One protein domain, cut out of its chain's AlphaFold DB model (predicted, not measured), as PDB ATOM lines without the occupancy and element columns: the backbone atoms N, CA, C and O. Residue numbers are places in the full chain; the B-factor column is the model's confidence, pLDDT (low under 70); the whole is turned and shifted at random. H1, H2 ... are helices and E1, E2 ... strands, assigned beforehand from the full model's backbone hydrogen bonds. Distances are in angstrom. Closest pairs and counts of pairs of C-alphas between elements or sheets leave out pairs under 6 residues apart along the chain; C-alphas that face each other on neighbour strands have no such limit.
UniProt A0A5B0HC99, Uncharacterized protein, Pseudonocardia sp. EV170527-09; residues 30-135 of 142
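What this domain is: This is residues 30 to 135 of the 142 residues of an uncharacterized protein of Pseudonocardia sp. EV170527-09 (UniProt A0A5B0HC99). A two-stranded antiparallel ribbon, E1 and E2, forms a wall with two helices over one of its faces, H1 chiefly over E1 and H3 chiefly over E2; the other face has no helix over it. H4 folds back along the later part of H3 as a helical hairpin, E3 runs near E2 on the side away from E1, and the stretch with H2 lies off one end of the ribbon. The printed part has 106 residues with four named helices and three named strands, in the order H1 E1 H2 E2 H3 H4 E3, and its class is mixed, helices and strands. It is compact, with a radius of gyration of the C-alphas of 14.2 A, and rounded, spanning 39 by 33 by 21 A.

Where its parts are: H1, residues 30 to 45, begins with C-alpha 30 at (-35.141, -10.437, -55.308) and is 22.1 A long from first to last C-alpha. E1 is residues 51 to 57, 18.2 A, and H2 is the five residues 61 to 65. E2, residues 73 to 82, is the longest strand by residues and measures 28.2 A. H3, residues 85 to 106, is the longest helix; it measures 30.9 A and starts at C-alpha 85, (-33.552, 1.083, -27.107). H4 is residues 113 to 122, 14.4 A. E3, residues 128 to 134, is 19.5 A long and ends with C-alpha 134 at (-37.052, 10.289, -29.154).

How they stand to each other: E1 and E2 are antiparallel neighbours, their directions at 167 degrees; N 53 and O 77 are 2.8 A apart and N 75 and O 55 2.9 A, both within hydrogen-bond range. H1 and E1 have 16 pairs of C-alphas within 8 A, the closest being those of Ala 33 and Ala 54, 5.0 A apart. H3 and E2 have 10 such pairs, the closest being Ala 82 and Gly 88 at 4.9 A. H1 and H3 touch, opposite ways at a steep tilt of 50 degrees, with the C-alphas of Ile 36 and Gly 99 closest at 4.8 A. H3, with residues 97 to 104 alone, touches H4 at a shallow tilt of 15 degrees, opposite ways; they form a helical hairpin, with the C-alphas of Arg 97 and Val 120 closest at 5.3 A. E3 pairs with no named strand but is near E2, with 11 pairs of C-alphas within 10 A. H2 is apart from H1, H3, H4 and E3. Every O i to N i+4 pair is within hydrogen-bond range in H2 and H4, against 11 of 12 in H1 and 15 of 18 in H3.

The domain as a whole: The two C-alphas farthest apart, those of Gly 109 and Arg 135, are 42.3 A apart. The printed part has no cut and no long link. The mean pLDDT of the printed part is 83.0; residues 61 to 71, 123 to 128 and 134 to 135 are under 70.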
ATOM      1  N   GLN A  30     -33.778 -10.936 -55.132       91.25
ATOM      2  CA  GLN A  30     -35.141 -10.437 -55.308       91.25
ATOM      3  C   GLN A  30     -36.126 -11.379 -54.629       91.25
ATOM      4  O   GLN A  30     -36.918 -10.942 -53.798       91.25
ATOM      5  N   ARG A  31     -36.007 -12.684 -54.889       90.38
ATOM      6  CA  ARG A  31     -36.847 -13.692 -54.237       90.38
ATOM      7  C   ARG A  31     -36.693 -13.676 -52.717       90.38
ATOM      8  O   ARG A  31     -37.683 -13.765 -51.994       90.38
ATOM      9  N   ILE A  32     -35.463 -13.531 -52.231       91.25
ATOM     10  CA  ILE A  32     -35.171 -13.449 -50.795       91.25
ATOM     11  C   ILE A  32     -35.766 -12.177 -50.185       91.25
ATOM     12  O   ILE A  32     -36.395 -12.241 -49.129       91.25
ATOM     13  N   ALA A  33     -35.597 -11.031 -50.848       92.94
ATOM     14  CA  ALA A  33     -36.157  -9.765 -50.395       92.94
ATOM     15  C   ALA A  33     -37.681  -9.829 -50.289       92.94
ATOM     16  O   ALA A  33     -38.221  -9.418 -49.266       92.94
ATOM     17  N   THR A  34     -38.364 -10.393 -51.289       93.00
ATOM     18  CA  THR A  34     -39.817 -10.594 -51.263       93.00
ATOM     19  C   THR A  34     -40.237 -11.449 -50.071       93.00
ATOM     20  O   THR A  34     -41.073 -11.015 -49.286       93.00
ATOM     21  N   ALA A  35     -39.607 -12.608 -49.873       92.06
ATOM     22  CA  ALA A  35     -39.954 -13.513 -48.780       92.06
ATOM     23  C   ALA A  35     -39.747 -12.889 -47.388       92.06
ATOM     24  O   ALA A  35     -40.606 -13.004 -46.510       92.06
ATOM     25  N   ILE A  36     -38.629 -12.186 -47.181       93.06
ATOM     26  CA  ILE A  36     -38.381 -11.464 -45.926       93.06
ATOM     27  C   ILE A  36     -39.384 -10.319 -45.768       93.06
ATOM     28  O   ILE A  36     -39.930 -10.125 -44.683       93.06
ATOM     29  N   HIS A  37     -39.657  -9.559 -46.829       93.75
ATOM     30  CA  HIS A  37     -40.601  -8.449 -46.774       93.75
ATOM     31  C   HIS A  37     -42.020  -8.915 -46.427       93.75
ATOM     32  O   HIS A  37     -42.672  -8.289 -45.592       93.75
ATOM     33  N   GLU A  38     -42.481 -10.027 -46.998       93.19
ATOM     34  CA  GLU A  38     -43.770 -10.646 -46.669       93.19
ATOM     35  C   GLU A  38     -43.840 -11.036 -45.189       93.19
ATOM     36  O   GLU A  38     -44.789 -10.658 -44.498       93.19
ATOM     37  N   HIS A  39     -42.803 -11.703 -44.669       93.31
ATOM     38  CA  HIS A  39     -42.714 -12.040 -43.247       93.31
ATOM     39  C   HIS A  39     -42.805 -10.789 -42.361       93.31
ATOM     40  O   HIS A  39     -43.607 -10.727 -41.426       93.31
ATOM     41  N   LEU A  40     -42.014  -9.760 -42.665       94.38
ATOM     42  CA  LEU A  40     -41.982  -8.534 -41.871       94.38
ATOM     43  C   LEU A  40     -43.290  -7.734 -41.977       94.38
ATOM     44  O   LEU A  40     -43.708  -7.112 -41.002       94.38
ATOM     45  N   THR A  41     -43.980  -7.784 -43.116       94.56
ATOM     46  CA  THR A  41     -45.289  -7.139 -43.309       94.56
ATOM     47  C   THR A  41     -46.342  -7.723 -42.367       94.56
ATOM     48  O   THR A  41     -47.155  -6.985 -41.802       94.56
ATOM     49  N   VAL A  42     -46.290  -9.030 -42.091       94.19
ATOM     50  CA  VAL A  42     -47.148  -9.652 -41.067       94.19
ATOM     51  C   VAL A  42     -46.871  -9.062 -39.678       94.19
ATOM     52  O   VAL A  42     -47.792  -8.856 -38.891       94.19
ATOM     53  N   LEU A  43     -45.622  -8.725 -39.361       94.12
ATOM     54  CA  LEU A  43     -45.279  -8.096 -38.081       94.12
ATOM     55  C   LEU A  43     -45.709  -6.623 -38.013       94.12
ATOM     56  O   LEU A  43     -46.115  -6.163 -36.945       94.12
ATOM     57  N   VAL A  44     -45.676  -5.901 -39.138       93.94
ATOM     58  CA  VAL A  44     -46.208  -4.529 -39.238       93.94
ATOM     59  C   VAL A  44     -47.721  -4.518 -39.029       93.94
ATOM     60  O   VAL A  44     -48.233  -3.755 -38.216       93.94
ATOM     61  N   THR A  45     -48.450  -5.408 -39.706       94.25
ATOM     62  CA  THR A  45     -49.917  -5.511 -39.569       94.25
ATOM     63  C   THR A  45     -50.360  -5.912 -38.159       94.25
ATOM     64  O   THR A  45     -51.437  -5.515 -37.724       94.25
ATOM     65  N   ARG A  46     -49.515  -6.636 -37.415       92.06
ATOM     66  CA  ARG A  46     -49.719  -6.977 -35.995       92.06
ATOM     67  C   ARG A  46     -49.281  -5.880 -35.015       92.06
ATOM     68  O   ARG A  46     -49.350  -6.099 -33.811       92.06
ATOM     69  N   GLY A  47     -48.781  -4.743 -35.499       90.06
ATOM     70  CA  GLY A  47     -48.309  -3.636 -34.661       90.06
ATOM     71  C   GLY A  47     -47.007  -3.909 -33.898       90.06
ATOM     72  O   GLY A  47     -46.647  -3.129 -33.020       90.06
ATOM     73  N   ILE A  48     -46.292  -4.994 -34.219       92.19
ATOM     74  CA  ILE A  48     -44.994  -5.334 -33.610       92.19
ATOM     75  C   ILE A  48     -43.898  -4.433 -34.188       92.19
ATOM     76  O   ILE A  48     -43.050  -3.922 -33.455       92.19
ATOM     77  N   LEU A  49     -43.928  -4.234 -35.506       93.81
ATOM     78  CA  LEU A  49     -43.078  -3.284 -36.216       93.81
ATOM     79  C   LEU A  49     -43.915  -2.070 -36.618       93.81
ATOM     80  O   LEU A  49     -45.088  -2.200 -36.959       93.81
ATOM     81  N   THR A  50     -43.309  -0.888 -36.635       93.00
ATOM     82  CA  THR A  50     -43.946   0.305 -37.210       93.00
ATOM     83  C   THR A  50     -43.703   0.431 -38.704       93.00
ATOM     84  O   THR A  50     -44.527   1.009 -39.407       93.00
ATOM     85  N   HIS A  51     -42.585  -0.100 -39.190       93.94
ATOM     86  CA  HIS A  51     -42.236  -0.128 -40.605       93.94
ATOM     87  C   HIS A  51     -41.220  -1.247 -40.863       93.94
ATOM     88  O   HIS A  51     -40.454  -1.625 -39.973       93.94
ATOM     89  N   ALA A  52     -41.227  -1.786 -42.081       94.50
ATOM     90  CA  ALA A  52     -40.274  -2.787 -42.522       94.50
ATOM     91  C   ALA A  52     -40.038  -2.712 -44.032       94.50
ATOM     92  O   ALA A  52     -40.973  -2.544 -44.812       94.50
ATOM     93  N   ALA A  53     -38.791  -2.914 -44.445       93.56
ATOM     94  CA  ALA A  53     -38.382  -2.963 -45.839       93.56
ATOM     95  C   ALA A  53     -37.276  -4.006 -46.032       93.56
ATOM     96  O   ALA A  53     -36.327  -4.060 -45.254       93.56
ATOM     97  N   ALA A  54     -37.363  -4.790 -47.103       94.12
ATOM     98  CA  ALA A  54     -36.282  -5.660 -47.553       94.12
ATOM     99  C   ALA A  54     -36.145  -5.514 -49.066       94.12
ATOM    100  O   ALA A  54     -37.137  -5.608 -49.783       94.12
ATOM    101  N   HIS A  55     -34.951  -5.187 -49.551       93.38
ATOM    102  CA  HIS A  55     -34.722  -4.984 -50.980       93.38
ATOM    103  C   HIS A  55     -33.234  -5.067 -51.329       93.38
ATOM    104  O   HIS A  55     -32.380  -4.703 -50.512       93.38
ATOM    105  N   PRO A  56     -32.896  -5.498 -52.554       91.50
ATOM    106  CA  PRO A  56     -31.517  -5.477 -53.016       91.50
ATOM    107  C   PRO A  56     -31.037  -4.034 -53.235       91.50
ATOM    108  O   PRO A  56     -31.741  -3.215 -53.832       91.50
ATOM    109  N   ARG A  57     -29.829  -3.708 -52.773       85.44
ATOM    110  CA  ARG A  57     -29.166  -2.414 -52.990       85.44
ATOM    111  C   ARG A  57     -27.688  -2.581 -53.322       85.44
ATOM    112  O   ARG A  57     -27.087  -3.590 -52.967       85.44
ATOM    113  N   PRO A  58     -27.058  -1.589 -53.970       79.88
ATOM    114  CA  PRO A  58     -25.608  -1.548 -54.052       79.88
ATOM    115  C   PRO A  58     -24.982  -1.525 -52.643       79.88
ATOM    116  O   PRO A  58     -25.513  -0.850 -51.757       79.88
ATOM    117  N   PRO A  59     -23.852  -2.218 -52.425       71.94
ATOM    118  CA  PRO A  59     -23.149  -2.247 -51.157       71.94
ATOM    119  C   PRO A  59     -22.711  -0.845 -50.775       71.94
ATOM    120  O   PRO A  59     -22.183  -0.087 -51.598       71.94
ATOM    121  N   ARG A  60     -22.880  -0.524 -49.494       70.00
ATOM    122  CA  ARG A  60     -22.269   0.664 -48.907       70.00
ATOM    123  C   ARG A  60     -20.747   0.574 -48.993       70.00
ATOM    124  O   ARG A  60     -20.162  -0.507 -49.054       70.00
ATOM    125  N   GLU A  61     -20.098   1.730 -48.940       62.47
ATOM    126  CA  GLU A  61     -18.641   1.859 -49.047       62.47
ATOM    127  C   GLU A  61     -17.880   1.010 -48.014       62.47
ATOM    128  O   GLU A  61     -16.794   0.507 -48.295       62.47
ATOM    129  N   ARG A  62     -18.498   0.742 -46.856       62.88
ATOM    130  CA  ARG A  62     -17.968  -0.160 -45.828       62.88
ATOM    131  C   ARG A  62     -17.751  -1.595 -46.328       62.88
ATOM    132  O   ARG A  62     -16.697  -2.161 -46.061       62.88
ATOM    133  N   HIS A  63     -18.665  -2.142 -47.130       59.59
ATOM    134  CA  HIS A  63     -18.500  -3.474 -47.724       59.59
ATOM    135  C   HIS A  63     -17.448  -3.493 -48.841       59.59
ATOM    136  O   HIS A  63     -16.788  -4.505 -49.051       59.59
ATOM    137  N   ARG A  64     -17.205  -2.366 -49.525       57.12
ATOM    138  CA  ARG A  64     -16.093  -2.289 -50.492       57.12
ATOM    139  C   ARG A  64     -14.733  -2.480 -49.813       57.12
ATOM    140  O   ARG A  64     -13.819  -3.012 -50.435       57.12
ATOM    141  N   ARG A  65     -14.600  -2.081 -48.539       56.75
ATOM    142  CA  ARG A  65     -13.360  -2.231 -47.756       56.75
ATOM    143  C   ARG A  65     -13.103  -3.661 -47.283       56.75
ATOM    144  O   ARG A  65     -11.947  -4.013 -47.089       56.75
ATOM    145  N   THR A  66     -14.133  -4.499 -47.149       57.69
ATOM    146  CA  THR A  66     -13.992  -5.900 -46.707       57.69
ATOM    147  C   THR A  66     -13.631  -6.865 -47.841       57.69
ATOM    148  O   THR A  66     -13.670  -8.078 -47.666       57.69
ATOM    149  N   GLY A  67     -13.270  -6.349 -49.021       54.06
ATOM    150  CA  GLY A  67     -12.922  -7.172 -50.179       54.06
ATOM    151  C   GLY A  67     -14.132  -7.712 -50.945       54.06
ATOM    152  O   GLY A  67     -13.944  -8.478 -51.891       54.06
ATOM    153  N   PHE A  68     -15.357  -7.287 -50.606       60.09
ATOM    154  CA  PHE A  68     -16.541  -7.558 -51.419       60.09
ATOM    155  C   PHE A  68     -16.425  -6.800 -52.751       60.09
ATOM    156  O   PHE A  68     -16.672  -5.592 -52.843       60.09
ATOM    157  N   ARG A  69     -15.970  -7.502 -53.796       55.00
ATOM    158  CA  ARG A  69     -15.693  -6.940 -55.125       55.00
ATOM    159  C   ARG A  69     -16.976  -6.766 -55.935       55.00
ATOM    160  O   ARG A  69     -17.202  -7.477 -56.905       55.00
ATOM    161  N   GLY A  70     -17.787  -5.784 -55.557       55.12
ATOM    162  CA  GLY A  70     -19.008  -5.454 -56.291       55.12
ATOM    163  C   GLY A  70     -20.072  -6.559 -56.241       55.12
ATOM    164  O   GLY A  70     -19.838  -7.674 -55.789       55.12
ATOM    165  N   GLY A  71     -21.280  -6.211 -56.670       69.31
ATOM    166  CA  GLY A  71     -22.473  -7.045 -56.517       69.31
ATOM    167  C   GLY A  71     -23.503  -6.361 -55.633       69.31
ATOM    168  O   GLY A  71     -23.172  -5.423 -54.921       69.31
ATOM    169  N   THR A  72     -24.757  -6.777 -55.723       82.00
ATOM    170  CA  THR A  72     -25.865  -6.226 -54.934       82.00
ATOM    171  C   THR A  72     -25.891  -6.916 -53.563       82.00
ATOM    172  O   THR A  72     -25.619  -8.110 -53.471       82.00
ATOM    173  N   VAL A  73     -26.192  -6.182 -52.495       87.88
ATOM    174  CA  VAL A  73     -26.441  -6.729 -51.152       87.88
ATOM    175  C   VAL A  73     -27.931  -6.703 -50.866       87.88
ATOM    176  O   VAL A  73     -28.663  -5.872 -51.403       87.88
ATOM    177  N   LEU A  74     -28.400  -7.600 -50.011       90.12
ATOM    178  CA  LEU A  74     -29.742  -7.505 -49.463       90.12
ATOM    179  C   LEU A  74     -29.718  -6.515 -48.294       90.12
ATOM    180  O   LEU A  74     -29.048  -6.769 -47.301       90.12
ATOM    181  N   THR A  75     -30.466  -5.420 -48.386       90.75
ATOM    182  CA  THR A  75     -30.696  -4.521 -47.250       90.75
ATOM    183  C   THR A  75     -32.014  -4.888 -46.583       90.75
ATOM    184  O   THR A  75     -33.056  -4.880 -47.241       90.75
ATOM    185  N   VAL A  76     -31.984  -5.135 -45.275       92.75
ATOM    186  CA  VAL A  76     -33.172  -5.292 -44.427       92.75
ATOM    187  C   VAL A  76     -33.214  -4.138 -43.433       92.75
ATOM    188  O   VAL A  76     -32.242  -3.875 -42.730       92.75
ATOM    189  N   GLN A  77     -34.335  -3.428 -43.383       93.81
ATOM    190  CA  GLN A  77     -34.592  -2.353 -42.434       93.81
ATOM    191  C   GLN A  77     -35.902  -2.626 -41.707       93.81
ATOM    192  O   GLN A  77     -36.922  -2.907 -42.334       93.81
ATOM    193  N   VAL A  78     -35.880  -2.493 -40.388       93.94
ATOM    194  CA  VAL A  78     -37.065  -2.579 -39.537       93.94
ATOM    195  C   VAL A  78     -37.086  -1.412 -38.567       93.94
ATOM    196  O   VAL A  78     -36.049  -0.905 -38.135       93.94
ATOM    197  N   GLU A  79     -38.289  -0.994 -38.216       93.94
ATOM    198  CA  GLU A  79     -38.522   0.084 -37.271       93.94
ATOM    199  C   GLU A  79     -39.444  -0.412 -36.170       93.94
ATOM    200  O   GLU A  79     -40.494  -1.003 -36.435       93.94
ATOM    201  N   VAL A  80     -39.041  -0.169 -34.927       92.94
ATOM    202  CA  VAL A  80     -39.764  -0.601 -33.734       92.94
ATOM    203  C   VAL A  80     -39.972   0.599 -32.832       92.94
ATOM    204  O   VAL A  80     -39.020   1.288 -32.472       92.94
ATOM    205  N   THR A  81     -41.214   0.838 -32.421       90.88
ATOM    206  CA  THR A  81     -41.485   1.744 -31.302       90.88
ATOM    207  C   THR A  81     -41.487   0.936 -30.011       90.88
ATOM    208  O   THR A  81     -42.279   0.009 -29.867       90.88
ATOM    209  N   ALA A  82     -40.603   1.272 -29.075       88.38
ATOM    210  CA  ALA A  82     -40.441   0.538 -27.824       88.38
ATOM    211  C   ALA A  82     -40.186   1.475 -26.642       88.38
ATOM    212  O   ALA A  82     -39.764   2.613 -26.808       88.38
ATOM    213  N   ARG A  83     -40.366   0.968 -25.418       85.56
ATOM    214  CA  ARG A  83     -40.146   1.745 -24.182       85.56
ATOM    215  C   ARG A  83     -38.698   2.199 -23.983       85.56
ATOM    216  O   ARG A  83     -38.443   3.135 -23.234       85.56
ATOM    217  N   ASN A  84     -37.748   1.485 -24.578       85.94
ATOM    218  CA  ASN A  84     -36.330   1.820 -24.573       85.94
ATOM    219  C   ASN A  84     -35.624   1.154 -25.762       85.94
ATOM    220  O   ASN A  84     -36.177   0.263 -26.416       85.94
ATOM    221  N   THR A  85     -34.383   1.573 -26.004       86.19
ATOM    222  CA  THR A  85     -33.552   1.083 -27.107       86.19
ATOM    223  C   THR A  85     -33.294  -0.418 -27.044       86.19
ATOM    224  O   THR A  85     -33.367  -1.078 -28.073       86.19
ATOM    225  N   THR A  86     -33.030  -0.978 -25.860       88.62
ATOM    226  CA  THR A  86     -32.700  -2.404 -25.697       88.62
ATOM    227  C   THR A  86     -33.853  -3.303 -26.127       88.62
ATOM    228  O   THR A  86     -33.643  -4.260 -26.867       88.62
ATOM    229  N   ILE A  87     -35.077  -2.973 -25.707       88.88
ATOM    230  CA  ILE A  87     -36.282  -3.708 -26.103       88.88
ATOM    231  C   ILE A  87     -36.506  -3.557 -27.608       88.88
ATOM    232  O   ILE A  87     -36.702  -4.558 -28.289       88.88
ATOM    233  N   GLY A  88     -36.430  -2.329 -28.134       89.75
ATOM    234  CA  GLY A  88     -36.642  -2.087 -29.561       89.75
ATOM    235  C   GLY A  88     -35.632  -2.824 -30.442       89.75
ATOM    236  O   GLY A  88     -36.023  -3.436 -31.432       89.75
ATOM    237  N   LEU A  89     -34.358  -2.848 -30.043       89.44
ATOM    238  CA  LEU A  89     -33.310  -3.588 -30.740       89.44
ATOM    239  C   LEU A  89     -33.539  -5.101 -30.656       89.44
ATOM    240  O   LEU A  89     -33.477  -5.779 -31.674       89.44
ATOM    241  N   ALA A  90     -33.855  -5.642 -29.476       90.31
ATOM    242  CA  ALA A  90     -34.141  -7.069 -29.329       90.31
ATOM    243  C   ALA A  90     -35.321  -7.510 -30.215       90.31
ATOM    244  O   ALA A  90     -35.237  -8.540 -30.883       90.31
ATOM    245  N   THR A  91     -36.390  -6.709 -30.278       92.69
ATOM    246  CA  THR A  91     -37.536  -6.949 -31.165       92.69
ATOM    247  C   THR A  91     -37.144  -6.865 -32.640       92.69
ATOM    248  O   THR A  91     -37.524  -7.742 -33.413       92.69
ATOM    249  N   ALA A  92     -36.361  -5.857 -33.032       91.44
ATOM    250  CA  ALA A  92     -35.881  -5.701 -34.401       91.44
ATOM    251  C   ALA A  92     -35.042  -6.905 -34.856       91.44
ATOM    252  O   ALA A  92     -35.311  -7.491 -35.902       91.44
ATOM    253  N   LEU A  93     -34.075  -7.328 -34.037       90.75
ATOM    254  CA  LEU A  93     -33.220  -8.479 -34.329       90.75
ATOM    255  C   LEU A  93     -34.021  -9.784 -34.395       90.75
ATOM    256  O   LEU A  93     -33.785 -10.605 -35.278       90.75
ATOM    257  N   ALA A  94     -34.989  -9.976 -33.494       91.50
ATOM    258  CA  ALA A  94     -35.867 -11.142 -33.524       91.50
ATOM    259  C   ALA A  94     -36.714 -11.195 -34.806       91.50
ATOM    260  O   ALA A  94     -36.844 -12.261 -35.403       91.50
ATOM    261  N   ALA A  95     -37.239 -10.053 -35.261       92.62
ATOM    262  CA  ALA A  95     -38.000  -9.960 -36.503       92.62
ATOM    263  C   ALA A  95     -37.150 -10.306 -37.734       92.62
ATOM    264  O   ALA A  95     -37.585 -11.067 -38.597       92.62
ATOM    265  N   ILE A  96     -35.921  -9.783 -37.803       91.62
ATOM    266  CA  ILE A  96     -35.002 -10.071 -38.909       91.62
ATOM    267  C   ILE A  96     -34.632 -11.562 -38.931       91.62
ATOM    268  O   ILE A  96     -34.709 -12.193 -39.985       91.62
ATOM    269  N   ARG A  97     -34.309 -12.152 -37.772       90.69
ATOM    270  CA  ARG A  97     -34.029 -13.594 -37.652       90.69
ATOM    271  C   ARG A  97     -35.211 -14.453 -38.093       90.69
ATOM    272  O   ARG A  97     -35.021 -15.353 -38.902       90.69
ATOM    273  N   GLY A  98     -36.424 -14.120 -37.644       89.81
ATOM    274  CA  GLY A  98     -37.645 -14.807 -38.073       89.81
ATOM    275  C   GLY A  98     -37.867 -14.744 -39.589       89.81
ATOM    276  O   GLY A  98     -38.327 -15.717 -40.186       89.81
ATOM    277  N   GLY A  99     -37.468 -13.639 -40.230       90.44
ATOM    278  CA  GLY A  99     -37.461 -13.508 -41.686       90.44
ATOM    279  C   GLY A  99     -36.515 -14.496 -42.373       90.44
ATOM    280  O   GLY A  99     -36.906 -15.112 -43.362       90.44
ATOM    281  N   PHE A 100     -35.305 -14.696 -41.839       89.06
ATOM    282  CA  PHE A 100     -34.365 -15.697 -42.362       89.06
ATOM    283  C   PHE A 100     -34.828 -17.131 -42.105       89.06
ATOM    284  O   PHE A 100     -34.738 -17.956 -43.011       89.06
ATOM    285  N   ASP A 101     -35.384 -17.424 -40.930       87.50
ATOM    286  CA  ASP A 101     -35.934 -18.752 -40.629       87.50
ATOM    287  C   ASP A 101     -37.070 -19.119 -41.598       87.50
ATOM    288  O   ASP A 101     -37.170 -20.260 -42.058       87.50
ATOM    289  N   ALA A 102     -37.888 -18.140 -41.997       86.50
ATOM    290  CA  ALA A 102     -38.951 -18.340 -42.977       86.50
ATOM    291  C   ALA A 102     -38.431 -18.691 -44.388       86.50
ATOM    292  O   ALA A 102     -39.148 -19.347 -45.149       86.50
ATOM    293  N   LEU A 103     -37.192 -18.318 -44.742       87.19
ATOM    294  CA  LEU A 103     -36.608 -18.615 -46.059       87.19
ATOM    295  C   LEU A 103     -36.429 -20.109 -46.313       87.19
ATOM    296  O   LEU A 103     -36.484 -20.525 -47.470       87.19
ATOM    297  N   ALA A 104     -36.271 -20.918 -45.258       79.50
ATOM    298  CA  ALA A 104     -36.224 -22.373 -45.383       79.50
ATOM    299  C   ALA A 104     -37.473 -22.933 -46.088       79.50
ATOM    300  O   ALA A 104     -37.393 -23.942 -46.786       79.50
ATOM    301  N   VAL A 105     -38.616 -22.258 -45.924       81.00
ATOM    302  CA  VAL A 105     -39.913 -22.668 -46.474       81.00
ATOM    303  C   VAL A 105     -40.241 -21.922 -47.770       81.00
ATOM    304  O   VAL A 105     -40.724 -22.525 -48.723       81.00
ATOM    305  N   THR A 106     -39.985 -20.614 -47.830       82.19
ATOM    306  CA  THR A 106     -40.440 -19.741 -48.931       82.19
ATOM    307  C   THR A 106     -39.458 -19.663 -50.107       82.19
ATOM    308  O   THR A 106     -39.852 -19.411 -51.252       82.19
ATOM    309  N   ALA A 107     -38.177 -19.946 -49.866       80.44
ATOM    310  CA  ALA A 107     -37.124 -19.950 -50.875       80.44
ATOM    311  C   ALA A 107     -36.327 -21.274 -50.859       80.44
ATOM    312  O   ALA A 107     -35.103 -21.259 -50.685       80.44
ATOM    313  N   PRO A 108     -36.990 -22.433 -51.064       76.25
ATOM    314  CA  PRO A 108     -36.319 -23.725 -51.021       76.25
ATOM    315  C   PRO A 108     -35.213 -23.806 -52.078       76.25
ATOM    316  O   PRO A 108     -35.362 -23.324 -53.204       76.25
ATOM    317  N   GLY A 109     -34.084 -24.402 -51.696       82.31
ATOM    318  CA  GLY A 109     -32.912 -24.564 -52.559       82.31
ATOM    319  C   GLY A 109     -32.025 -23.323 -52.689       82.31
ATOM    320  O   GLY A 109     -30.931 -23.432 -53.233       82.31
ATOM    321  N   GLN A 110     -32.437 -22.161 -52.165       84.94
ATOM    322  CA  GLN A 110     -31.560 -20.986 -52.108       84.94
ATOM    323  C   GLN A 110     -30.518 -21.112 -51.001       84.94
ATOM    324  O   GLN A 110     -29.403 -20.636 -51.172       84.94
ATOM    325  N   PHE A 111     -30.839 -21.770 -49.889       86.25
ATOM    326  CA  PHE A 111     -29.920 -21.916 -48.765       86.25
ATOM    327  C   PHE A 111     -29.849 -23.348 -48.262       86.25
ATOM    328  O   PHE A 111     -30.848 -24.065 -48.216       86.25
ATOM    329  N   THR A 112     -28.658 -23.732 -47.824       87.31
ATOM    330  CA  THR A 112     -28.473 -24.872 -46.935       87.31
ATOM    331  C   THR A 112     -28.870 -24.489 -45.502       87.31
ATOM    332  O   THR A 112     -28.790 -23.314 -45.129       87.31
ATOM    333  N   PRO A 113     -29.235 -25.459 -44.647       84.12
ATOM    334  CA  PRO A 113     -29.513 -25.187 -43.235       84.12
ATOM    335  C   PRO A 113     -28.347 -24.497 -42.505       84.12
ATOM    336  O   PRO A 113     -28.572 -23.631 -41.664       84.12
ATOM    337  N   ALA A 114     -27.102 -24.837 -42.858       86.06
ATOM    338  CA  ALA A 114     -25.910 -24.221 -42.277       86.06
ATOM    339  C   ALA A 114     -25.763 -22.742 -42.671       86.06
ATOM    340  O   ALA A 114     -25.418 -21.916 -41.826       86.06
ATOM    341  N   GLU A 115     -26.067 -22.385 -43.924       86.06
ATOM    342  CA  GLU A 115     -26.062 -20.986 -44.374       86.06
ATOM    343  C   GLU A 115     -27.141 -20.160 -43.658       86.06
ATOM    344  O   GLU A 115     -26.865 -19.036 -43.246       86.06
ATOM    345  N   LEU A 116     -28.343 -20.713 -43.451       85.12
ATOM    346  CA  LEU A 116     -29.402 -20.029 -42.696       85.12
ATOM    347  C   LEU A 116     -29.015 -19.828 -41.229       85.12
ATOM    348  O   LEU A 116     -29.135 -18.717 -40.712       85.12
ATOM    349  N   ALA A 117     -28.477 -20.862 -40.574       83.50
ATOM    350  CA  ALA A 117     -27.978 -20.748 -39.205       83.50
ATOM    351  C   ALA A 117     -26.877 -19.679 -39.098       83.50
ATOM    352  O   ALA A 117     -26.872 -18.870 -38.167       83.50
ATOM    353  N   HIS A 118     -25.981 -19.613 -40.089       84.25
ATOM    354  CA  HIS A 118     -24.979 -18.560 -40.154       84.25
ATOM    355  C   HIS A 118     -25.622 -17.169 -40.277       84.25
ATOM    356  O   HIS A 118     -25.285 -16.287 -39.490       84.25
ATOM    357  N   LEU A 119     -26.610 -16.977 -41.158       81.94
ATOM    358  CA  LEU A 119     -27.316 -15.695 -41.317       81.94
ATOM    359  C   LEU A 119     -28.009 -15.228 -40.027       81.94
ATOM    360  O   LEU A 119     -27.924 -14.053 -39.656       81.94
ATOM    361  N   VAL A 120     -28.614 -16.152 -39.284       78.69
ATOM    362  CA  VAL A 120     -29.236 -15.871 -37.980       78.69
ATOM    363  C   VAL A 120     -28.200 -15.418 -36.941       78.69
ATOM    364  O   VAL A 120     -28.480 -14.516 -36.142       78.69
ATOM    365  N   THR A 121     -26.991 -15.992 -36.965       76.69
ATOM    366  CA  THR A 121     -25.905 -15.615 -36.039       76.69
ATOM    367  C   THR A 121     -25.266 -14.268 -36.380       76.69
ATOM    368  O   THR A 121     -25.078 -13.450 -35.480       76.69
ATOM    369  N   VAL A 122     -25.018 -13.969 -37.662       71.88
ATOM    370  CA  VAL A 122     -24.432 -12.678 -38.088       71.88
ATOM    371  C   VAL A 122     -25.415 -11.510 -38.013       71.88
ATOM    372  O   VAL A 122     -24.999 -10.357 -38.077       71.88
ATOM    373  N   THR A 123     -26.706 -11.769 -37.792       65.56
ATOM    374  CA  THR A 123     -27.724 -10.725 -37.559       65.56
ATOM    375  C   THR A 123     -27.442  -9.888 -36.288       65.56
ATOM    376  O   THR A 123     -28.078  -8.875 -36.052       65.56
ATOM    377  N   VAL A 124     -26.443 -10.249 -35.473       59.78
ATOM    378  CA  VAL A 124     -25.962  -9.463 -34.308       59.78
ATOM    379  C   VAL A 124     -24.614  -8.771 -34.573       59.78
ATOM    380  O   VAL A 124     -24.023  -8.200 -33.663       59.78
ATOM    381  N   GLY A 125     -24.079  -8.886 -35.789       57.84
ATOM    382  CA  GLY A 125     -22.721  -8.466 -36.127       57.84
ATOM    383  C   GLY A 125     -22.553  -6.967 -36.381       57.84
ATOM    384  O   GLY A 125     -23.496  -6.181 -36.332       57.84
ATOM    385  N   ASP A 126     -21.321  -6.590 -36.727       54.69
ATOM    386  CA  ASP A 126     -20.871  -5.202 -36.885       54.69
ATOM    387  C   ASP A 126     -21.598  -4.392 -37.973       54.69
ATOM    388  O   ASP A 126     -21.401  -3.181 -38.041       54.69
ATOM    389  N   ASP A 127     -22.384  -5.020 -38.852       61.22
ATOM    390  CA  ASP A 127     -23.113  -4.387 -39.970       61.22
ATOM    391  C   ASP A 127     -24.524  -3.895 -39.601       61.22
ATOM    392  O   ASP A 127     -25.303  -3.509 -40.476       61.22
ATOM    393  N   VAL A 128     -24.864  -3.906 -38.310       69.38
ATOM    394  CA  VAL A 128     -26.135  -3.385 -37.807       69.38
ATOM    395  C   VAL A 128     -26.017  -1.884 -37.530       69.38
ATOM    396  O   VAL A 128     -25.397  -1.457 -36.557       69.38
ATOM    397  N   ASP A 129     -26.681  -1.073 -38.351       78.62
ATOM    398  CA  ASP A 129     -26.892   0.347 -38.071       78.62
ATOM    399  C   ASP A 129     -28.122   0.511 -37.172       78.62
ATOM    400  O   ASP A 129     -29.246   0.208 -37.585       78.62
ATOM    401  N   VAL A 130     -27.921   1.046 -35.964       78.19
ATOM    402  CA  VAL A 130     -29.009   1.395 -35.040       78.19
ATOM    403  C   VAL A 130     -29.100   2.907 -34.904       78.19
ATOM    404  O   VAL A 130     -28.172   3.556 -34.427       78.19
ATOM    405  N   THR A 131     -30.241   3.476 -35.282       81.88
ATOM    406  CA  THR A 131     -30.556   4.887 -35.017       81.88
ATOM    407  C   THR A 131     -31.757   4.969 -34.091       81.88
ATOM    408  O   THR A 131     -32.750   4.265 -34.283       81.88
ATOM    409  N   THR A 132     -31.675   5.822 -33.071       77.81
ATOM    410  CA  THR A 132     -32.771   6.048 -32.129       77.81
ATOM    411  C   THR A 132     -33.284   7.470 -32.231       77.81
ATOM    412  O   THR A 132     -32.517   8.432 -32.273       77.81
ATOM    413  N   HIS A 133     -34.605   7.611 -32.258       77.00
ATOM    414  CA  HIS A 133     -35.257   8.911 -32.232       77.00
ATOM    415  C   HIS A 133     -36.183   8.989 -31.018       77.00
ATOM    416  O   HIS A 133     -37.069   8.137 -30.874       77.00
ATOM    417  N   PRO A 134     -36.025   9.998 -30.139       68.56
ATOM    418  CA  PRO A 134     -37.052  10.289 -29.154       68.56
ATOM    419  C   PRO A 134     -38.316  10.703 -29.906       68.56
ATOM    420  O   PRO A 134     -38.273  11.578 -30.777       68.56
ATOM    421  N   ARG A 135     -39.456  10.076 -29.603       61.00
ATOM    422  CA  ARG A 135     -40.712  10.495 -30.220       61.00
ATOM    423  C   ARG A 135     -41.110  11.835 -29.604       61.00
ATOM    424  O   ARG A 135     -41.485  11.898 -28.437       61.00
TER     425      ARG A 135